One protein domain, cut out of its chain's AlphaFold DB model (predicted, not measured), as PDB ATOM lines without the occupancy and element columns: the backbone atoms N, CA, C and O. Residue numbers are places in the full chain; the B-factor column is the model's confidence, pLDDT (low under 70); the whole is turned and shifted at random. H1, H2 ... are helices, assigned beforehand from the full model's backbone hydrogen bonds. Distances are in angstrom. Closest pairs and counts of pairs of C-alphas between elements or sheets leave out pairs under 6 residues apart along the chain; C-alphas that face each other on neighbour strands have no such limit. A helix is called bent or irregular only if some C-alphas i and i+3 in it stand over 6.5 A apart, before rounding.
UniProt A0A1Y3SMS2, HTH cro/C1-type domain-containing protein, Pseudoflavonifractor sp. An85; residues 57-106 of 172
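What this domain is: This is residues 57 to 106 of the 172 residues of the protein "HTH cro/C1-type domain-containing protein" of Pseudoflavonifractor sp. An85 (UniProt A0A1Y3SMS2). One long helix, H2, makes the backbone of a loose, open frame, with a shorter helix at each of its ends: H3 folds back beside its last part as a helical hairpin, while H1 meets its first part at a corner and sticks out with residues 57 to 62. H1 and H3 sit near opposite ends of H2 with no contact between them. The printed part has 50 residues with three named helices, in the order H1, H2, H3, and no named strand; the class is all helix, with 43 residues in the helices. The whole is loose, with a radius of gyration of the C-alphas of 13.3 A, and elongated, spanning 36 by 19 by 17 A.

Where its parts are: Start with the longest helix, H2, residues 72 to 90: find C-alpha 72 at (183.479, 104.127, 129.733), and from there the helix runs 26.9 A to C-alpha 90 at (163.827, 120.614, 121.659). Before it comes H1, residues 57 to 70, which begins at C-alpha 57 at (168.264, 95.428, 132.343) and measures 19.6 A from first to last C-alpha. After it comes H3, residues 96 to 105, 14.2 A long, ending at C-alpha 105 at (171.792, 107.738, 109.642). None of the three is bent.

How they stand to each other: Look first at the later part of H2, where residues 85 to 89 alone touch H3. The closest C-alphas of the two are those of Tyr 89 and Tyr 99, 6.5 A apart. H2 and H3 form a helical hairpin, running opposite ways at a shallow tilt of 24 degrees. Now go to residues 72 to 75, the part of H2 that alone touches H1, which does so with its residues 63 to 67 alone. Here the closest C-alphas are those of Glu 67 and Val 75, 6.5 A apart. H1 and H2 run opposite ways at a steep tilt of 58 degrees. H1 and H3 are apart. Residues 57 to 62 of H1 stand free. Along the backbones of H1, H2 and H3, every O i to N i+4 pair is within hydrogen-bond range.

The domain as a whole: The two C-alphas farthest apart are those of Glu 68 and Gly 92, at 36.6 A, while the first and last printed C-alphas, of Val 57 and Trp 106, are 23.5 A apart. The printed part has no cut. Both links are tight: one residue joins H1 to H2, and five join H2 to H3. In this predicted model the mean pLDDT of the printed part is 90.6, and no printed residue is under 70.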
ATOM      1  N   VAL A  57     167.223  96.377 131.919       91.62
ATOM      2  CA  VAL A  57     168.264  95.428 132.343       91.62
ATOM      3  C   VAL A  57     169.139  95.046 131.153       91.62
ATOM      4  O   VAL A  57     170.351  95.199 131.238       91.62
ATOM      5  N   ASP A  58     168.533  94.678 130.021       89.94
ATOM      6  CA  ASP A  58     169.265  94.331 128.795       89.94
ATOM      7  C   ASP A  58     170.143  95.498 128.305       89.94
ATOM      8  O   ASP A  58     171.261  95.301 127.823       89.94
ATOM      9  N   LEU A  59     169.645  96.734 128.443       88.88
ATOM     10  CA  LEU A  59     170.411  97.943 128.142       88.88
ATOM     11  C   LEU A  59     171.621  98.081 129.072       88.88
ATOM     12  O   LEU A  59     172.724  98.336 128.598       88.88
ATOM     13  N   MET A  60     171.428  97.914 130.383       91.50
ATOM     14  CA  MET A  60     172.515  98.017 131.361       91.50
ATOM     15  C   MET A  60     173.561  96.916 131.170       91.50
ATOM     16  O   MET A  60     174.752  97.194 131.261       91.50
ATOM     17  N   GLU A  61     173.143  95.693 130.845       91.62
ATOM     18  CA  GLU A  61     174.055  94.604 130.483       91.62
ATOM     19  C   GLU A  61     174.833  94.928 129.203       91.62
ATOM     20  O   GLU A  61     176.039  94.702 129.137       91.62
ATOM     21  N   SER A  62     174.175  95.513 128.200       89.81
ATOM     22  CA  SER A  62     174.844  95.949 126.969       89.81
ATOM     23  C   SER A  62     175.870  97.050 127.248       89.81
ATOM     24  O   SER A  62     176.980  96.992 126.728       89.81
ATOM     25  N   ILE A  63     175.534  98.024 128.101       92.06
ATOM     26  CA  ILE A  63     176.457  99.077 128.545       92.06
ATOM     27  C   ILE A  63     177.664  98.477 129.270       92.06
ATOM     28  O   ILE A  63     178.782  98.872 128.965       92.06
ATOM     29  N   LEU A  64     177.450  97.508 130.166       92.62
ATOM     30  CA  LEU A  64     178.527  96.825 130.890       92.62
ATOM     31  C   LEU A  64     179.543  96.208 129.925       92.62
ATOM     32  O   LEU A  64     180.744  96.399 130.085       92.62
ATOM     33  N   TRP A  65     179.073  95.507 128.892       92.69
ATOM     34  CA  TRP A  65     179.974  94.924 127.897       92.69
ATOM     35  C   TRP A  65     180.660  95.984 127.035       92.69
ATOM     36  O   TRP A  65     181.845  95.857 126.745       92.69
ATOM     37  N   MET A  66     179.947  97.039 126.639       89.75
ATOM     38  CA  MET A  66     180.545  98.136 125.874       89.75
ATOM     39  C   MET A  66     181.629  98.868 126.675       89.75
ATOM     40  O   MET A  66     182.658  99.223 126.112       89.75
ATOM     41  N   GLU A  67     181.430  99.063 127.977       93.25
ATOM     42  CA  GLU A  67     182.439  99.622 128.877       93.25
ATOM     43  C   GLU A  67     183.672  98.717 128.975       93.25
ATOM     44  O   GLU A  67     184.789  99.214 128.872       93.25
ATOM     45  N   GLU A  68     183.480  97.404 129.116       93.06
ATOM     46  CA  GLU A  68     184.580  96.434 129.195       93.06
ATOM     47  C   GLU A  68     185.410  96.382 127.899       93.06
ATOM     48  O   GLU A  68     186.633  96.266 127.951       93.06
ATOM     49  N   PHE A  69     184.767  96.471 126.728       91.69
ATOM     50  CA  PHE A  69     185.452  96.338 125.436       91.69
ATOM     51  C   PHE A  69     186.001  97.654 124.870       91.69
ATOM     52  O   PHE A  69     187.097  97.652 124.312       91.69
ATOM     53  N   GLU A  70     185.258  98.758 124.987       88.75
ATOM     54  CA  GLU A  70     185.581 100.051 124.354       88.75
ATOM     55  C   GLU A  70     185.954 101.142 125.374       88.75
ATOM     56  O   GLU A  70     186.524 102.173 125.016       88.75
ATOM     57  N   GLY A  71     185.651 100.930 126.658       91.38
ATOM     58  CA  GLY A  71     185.879 101.892 127.730       91.38
ATOM     59  C   GLY A  71     184.694 102.828 127.993       91.38
ATOM     60  O   GLY A  71     183.924 103.204 127.104       91.38
ATOM     61  N   VAL A  72     184.574 103.263 129.250       91.88
ATOM     62  CA  VAL A  72     183.479 104.127 129.733       91.88
ATOM     63  C   VAL A  72     183.372 105.464 128.986       91.88
ATOM     64  O   VAL A  72     182.273 105.995 128.821       91.88
ATOM     65  N   GLU A  73     184.486 106.005 128.488       91.50
ATOM     66  CA  GLU A  73     184.489 107.288 127.774       91.50
ATOM     67  C   GLU A  73     183.822 107.200 126.396       91.50
ATOM     68  O   GLU A  73     183.124 108.133 125.996       91.50
ATOM     69  N   VAL A  74     183.940 106.064 125.698       89.62
ATOM     70  CA  VAL A  74     183.244 105.833 124.420       89.62
ATOM     71  C   VAL A  74     181.738 105.756 124.652       89.62
ATOM     72  O   VAL A  74     180.960 106.415 123.959       89.62
ATOM     73  N   VAL A  75     181.316 105.011 125.677       91.19
ATOM     74  CA  VAL A  75     179.902 104.909 126.067       91.19
ATOM     75  C   VAL A  75     179.337 106.286 126.419       91.19
ATOM     76  O   VAL A  75     178.275 106.672 125.922       91.19
ATOM     77  N   ARG A  76     180.059 107.057 127.240       92.12
ATOM     78  CA  ARG A  76     179.674 108.417 127.629       92.12
ATOM     79  C   ARG A  76     179.525 109.324 126.411       92.12
ATOM     80  O   ARG A  76     178.505 110.001 126.304       92.12
ATOM     81  N   ALA A  77     180.508 109.332 125.514       91.75
ATOM     82  CA  ALA A  77     180.502 110.182 124.331       91.75
ATOM     83  C   ALA A  77     179.319 109.863 123.402       91.75
ATOM     84  O   ALA A  77     178.624 110.782 122.969       91.75
ATOM     85  N   CYS A  78     179.008 108.579 123.181       90.81
ATOM     86  CA  CYS A  78     177.821 108.166 122.429       90.81
ATOM     87  C   CYS A  78     176.541 108.732 123.056       90.81
ATOM     88  O   CYS A  78     175.751 109.388 122.383       90.81
ATOM     89  N   ILE A  79     176.336 108.525 124.360       91.94
ATOM     90  CA  ILE A  79     175.133 109.015 125.049       91.94
ATOM     91  C   ILE A  79     175.045 110.547 124.975       91.94
ATOM     92  O   ILE A  79     173.962 111.092 124.750       91.94
ATOM     93  N   GLN A  80     176.169 111.250 125.131       91.69
ATOM     94  CA  GLN A  80     176.223 112.710 125.056       91.69
ATOM     95  C   GLN A  80     175.817 113.249 123.682       91.69
ATOM     96  O   GLN A  80     175.055 114.213 123.632       91.69
ATOM     97  N   GLU A  81     176.248 112.623 122.585       92.50
ATOM     98  CA  GLU A  81     175.854 113.031 121.229       92.50
ATOM     99  C   GLU A  81     174.330 112.942 121.045       92.50
ATOM    100  O   GLU A  81     173.685 113.889 120.590       92.50
ATOM    101  N   TRP A  82     173.725 111.842 121.496       91.19
ATOM    102  CA  TRP A  82     172.275 111.654 121.440       91.19
ATOM    103  C   TRP A  82     171.511 112.686 122.275       91.19
ATOM    104  O   TRP A  82     170.489 113.214 121.825       91.19
ATOM    105  N   VAL A  83     172.007 113.003 123.475       93.31
ATOM    106  CA  VAL A  83     171.435 114.051 124.334       93.31
ATOM    107  C   VAL A  83     171.560 115.425 123.673       93.31
ATOM    108  O   VAL A  83     170.597 116.193 123.675       93.31
ATOM    109  N   GLN A  84     172.705 115.729 123.063       90.81
ATOM    110  CA  GLN A  84     172.950 117.004 122.395       90.81
ATOM    111  C   GLN A  84     172.017 117.202 121.195       90.81
ATOM    112  O   GLN A  84     171.386 118.250 121.068       90.81
ATOM    113  N   MET A  85     171.874 116.186 120.343       91.00
ATOM    114  CA  MET A  85     170.987 116.244 119.177       91.00
ATOM    115  C   MET A  85     169.522 116.365 119.590       91.00
ATOM    116  O   MET A  85     168.758 117.109 118.973       91.00
ATOM    117  N   ARG A  86     169.129 115.712 120.691       91.12
ATOM    118  CA  ARG A  86     167.797 115.896 121.268       91.12
ATOM    119  C   ARG A  86     167.575 117.330 121.758       91.12
ATOM    120  O   ARG A  86     166.521 117.895 121.486       91.12
ATOM    121  N   ALA A  87     168.564 117.934 122.413       92.00
ATOM    122  CA  ALA A  87     168.489 119.321 122.867       92.00
ATOM    123  C   ALA A  87     168.411 120.328 121.700       92.00
ATOM    124  O   ALA A  87     167.682 121.317 121.787       92.00
ATOM    125  N   MET A  88     169.110 120.079 120.584       89.12
ATOM    126  CA  MET A  88     168.987 120.903 119.371       89.12
ATOM    127  C   MET A  88     167.570 120.855 118.783       89.12
ATOM    128  O   MET A  88     167.033 121.888 118.389       89.12
ATOM    129  N   TYR A  89     166.941 119.678 118.783       90.75
ATOM    130  CA  TYR A  89     165.543 119.526 118.382       90.75
ATOM    131  C   TYR A  89     164.583 120.240 119.347       90.75
ATOM    132  O   TYR A  89     163.746 121.031 118.919       90.75
ATOM    133  N   ASP A  90     164.727 120.024 120.659       90.25
ATOM    134  CA  ASP A  90     163.827 120.614 121.659       90.25
ATOM    135  C   ASP A  90     163.956 122.156 121.729       90.25
ATOM    136  O   ASP A  90     162.998 122.842 122.083       90.25
ATOM    137  N   SER A  91     165.112 122.719 121.349       90.75
ATOM    138  CA  SER A  91     165.333 124.173 121.233       90.75
ATOM    139  C   SER A  91     164.854 124.784 119.908       90.75
ATOM    140  O   SER A  91     164.867 126.007 119.766       90.75
ATOM    141  N   GLY A  92     164.429 123.964 118.942       90.12
ATOM    142  CA  GLY A  92     163.985 124.413 117.619       90.12
ATOM    143  C   GLY A  92     165.113 124.842 116.676       90.12
ATOM    144  O   GLY A  92     164.832 125.392 115.615       90.12
ATOM    145  N   LEU A  93     166.380 124.590 117.031       86.25
ATOM    146  CA  LEU A  93     167.534 124.789 116.139       86.25
ATOM    147  C   LEU A  93     167.604 123.732 115.031       86.25
ATOM    148  O   LEU A  93     168.291 123.926 114.031       86.25
ATOM    149  N   MET A  94     166.898 122.620 115.222       87.38
ATOM    150  CA  MET A  94     166.751 121.536 114.267       87.38
ATOM    151  C   MET A  94     165.271 121.167 114.177       87.38
ATOM    152  O   MET A  94     164.598 121.043 115.203       87.38
ATOM    153  N   ASP A  95     164.757 121.003 112.961       92.25
ATOM    154  CA  ASP A  95     163.388 120.539 112.759       92.25
ATOM    155  C   ASP A  95     163.263 119.020 112.989       92.25
ATOM    156  O   ASP A  95     164.229 118.303 113.281       92.25
ATOM    157  N   LYS A  96     162.027 118.518 112.934       89.19
ATOM    158  CA  LYS A  96     161.731 117.110 113.213       89.19
ATOM    159  C   LYS A  96     162.323 116.196 112.146       89.19
ATOM    160  O   LYS A  96     162.784 115.103 112.466       89.19
ATOM    161  N   GLU A  97     162.267 116.627 110.897       90.44
ATOM    162  CA  GLU A  97     162.749 115.903 109.732       90.44
ATOM    163  C   GLU A  97     164.265 115.702 109.815       90.44
ATOM    164  O   GLU A  97     164.716 114.558 109.764       90.44
ATOM    165  N   ALA A  98     165.028 116.765 110.070       87.88
ATOM    166  CA  ALA A  98     166.475 116.712 110.249       87.88
ATOM    167  C   ALA A  98     166.878 115.867 111.467       87.88
ATOM    168  O   ALA A  98     167.814 115.071 111.386       87.88
ATOM    169  N   TYR A  99     166.143 115.963 112.582       90.06
ATOM    170  CA  TYR A  99     166.393 115.114 113.751       90.06
ATOM    171  C   TYR A  99     166.197 113.623 113.442       90.06
ATOM    172  O   TYR A  99     166.995 112.783 113.864       90.06
ATOM    173  N   LEU A 100     165.121 113.279 112.727       90.75
ATOM    174  CA  LEU A 100     164.834 111.897 112.344       90.75
ATOM    175  C   LEU A 100     165.843 111.374 111.324       90.75
ATOM    176  O   LEU A 100     166.281 110.234 111.458       90.75
ATOM    177  N   GLU A 101     166.232 112.191 110.349       88.56
ATOM    178  CA  GLU A 101     167.248 111.835 109.361       88.56
ATOM    179  C   GLU A 101     168.588 111.527 110.036       88.56
ATOM    180  O   GLU A 101     169.107 110.421 109.869       88.56
ATOM    181  N   TRP A 102     169.075 112.427 110.897       90.00
ATOM    182  CA  TRP A 102     170.271 112.179 111.705       90.00
ATOM    183  C   TRP A 102     170.140 110.882 112.512       90.00
ATOM    184  O   TRP A 102     171.022 110.023 112.472       90.00
ATOM    185  N   LYS A 103     169.005 110.684 113.194       89.56
ATOM    186  CA  LYS A 103     168.761 109.496 114.021       89.56
ATOM    187  C   LYS A 103     168.791 108.197 113.210       89.56
ATOM    188  O   LYS A 103     169.235 107.172 113.726       89.56
ATOM    189  N   TYR A 104     168.302 108.211 111.972       87.25
ATOM    190  CA  TYR A 104     168.312 107.034 111.105       87.25
ATOM    191  C   TYR A 104     169.661 106.790 110.432       87.25
ATOM    192  O   TYR A 104     169.963 105.648 110.084       87.25
ATOM    193  N   GLN A 105     170.472 107.827 110.260       87.06
ATOM    194  CA  GLN A 105     171.792 107.738 109.642       87.06
ATOM    195  C   GLN A 105     172.926 107.549 110.661       87.06
ATOM    196  O   GLN A 105     174.032 107.201 110.257       87.06
ATOM    197  N   TRP A 106     172.664 107.714 111.964       87.00
ATOM    198  CA  TRP A 106     173.680 107.606 113.012       87.00
ATOM    199  C   TRP A 106     174.471 106.289 112.928       87.00
ATOM    200  O   TRP A 106     173.907 105.188 112.914       87.00
TER     201      TRP A 106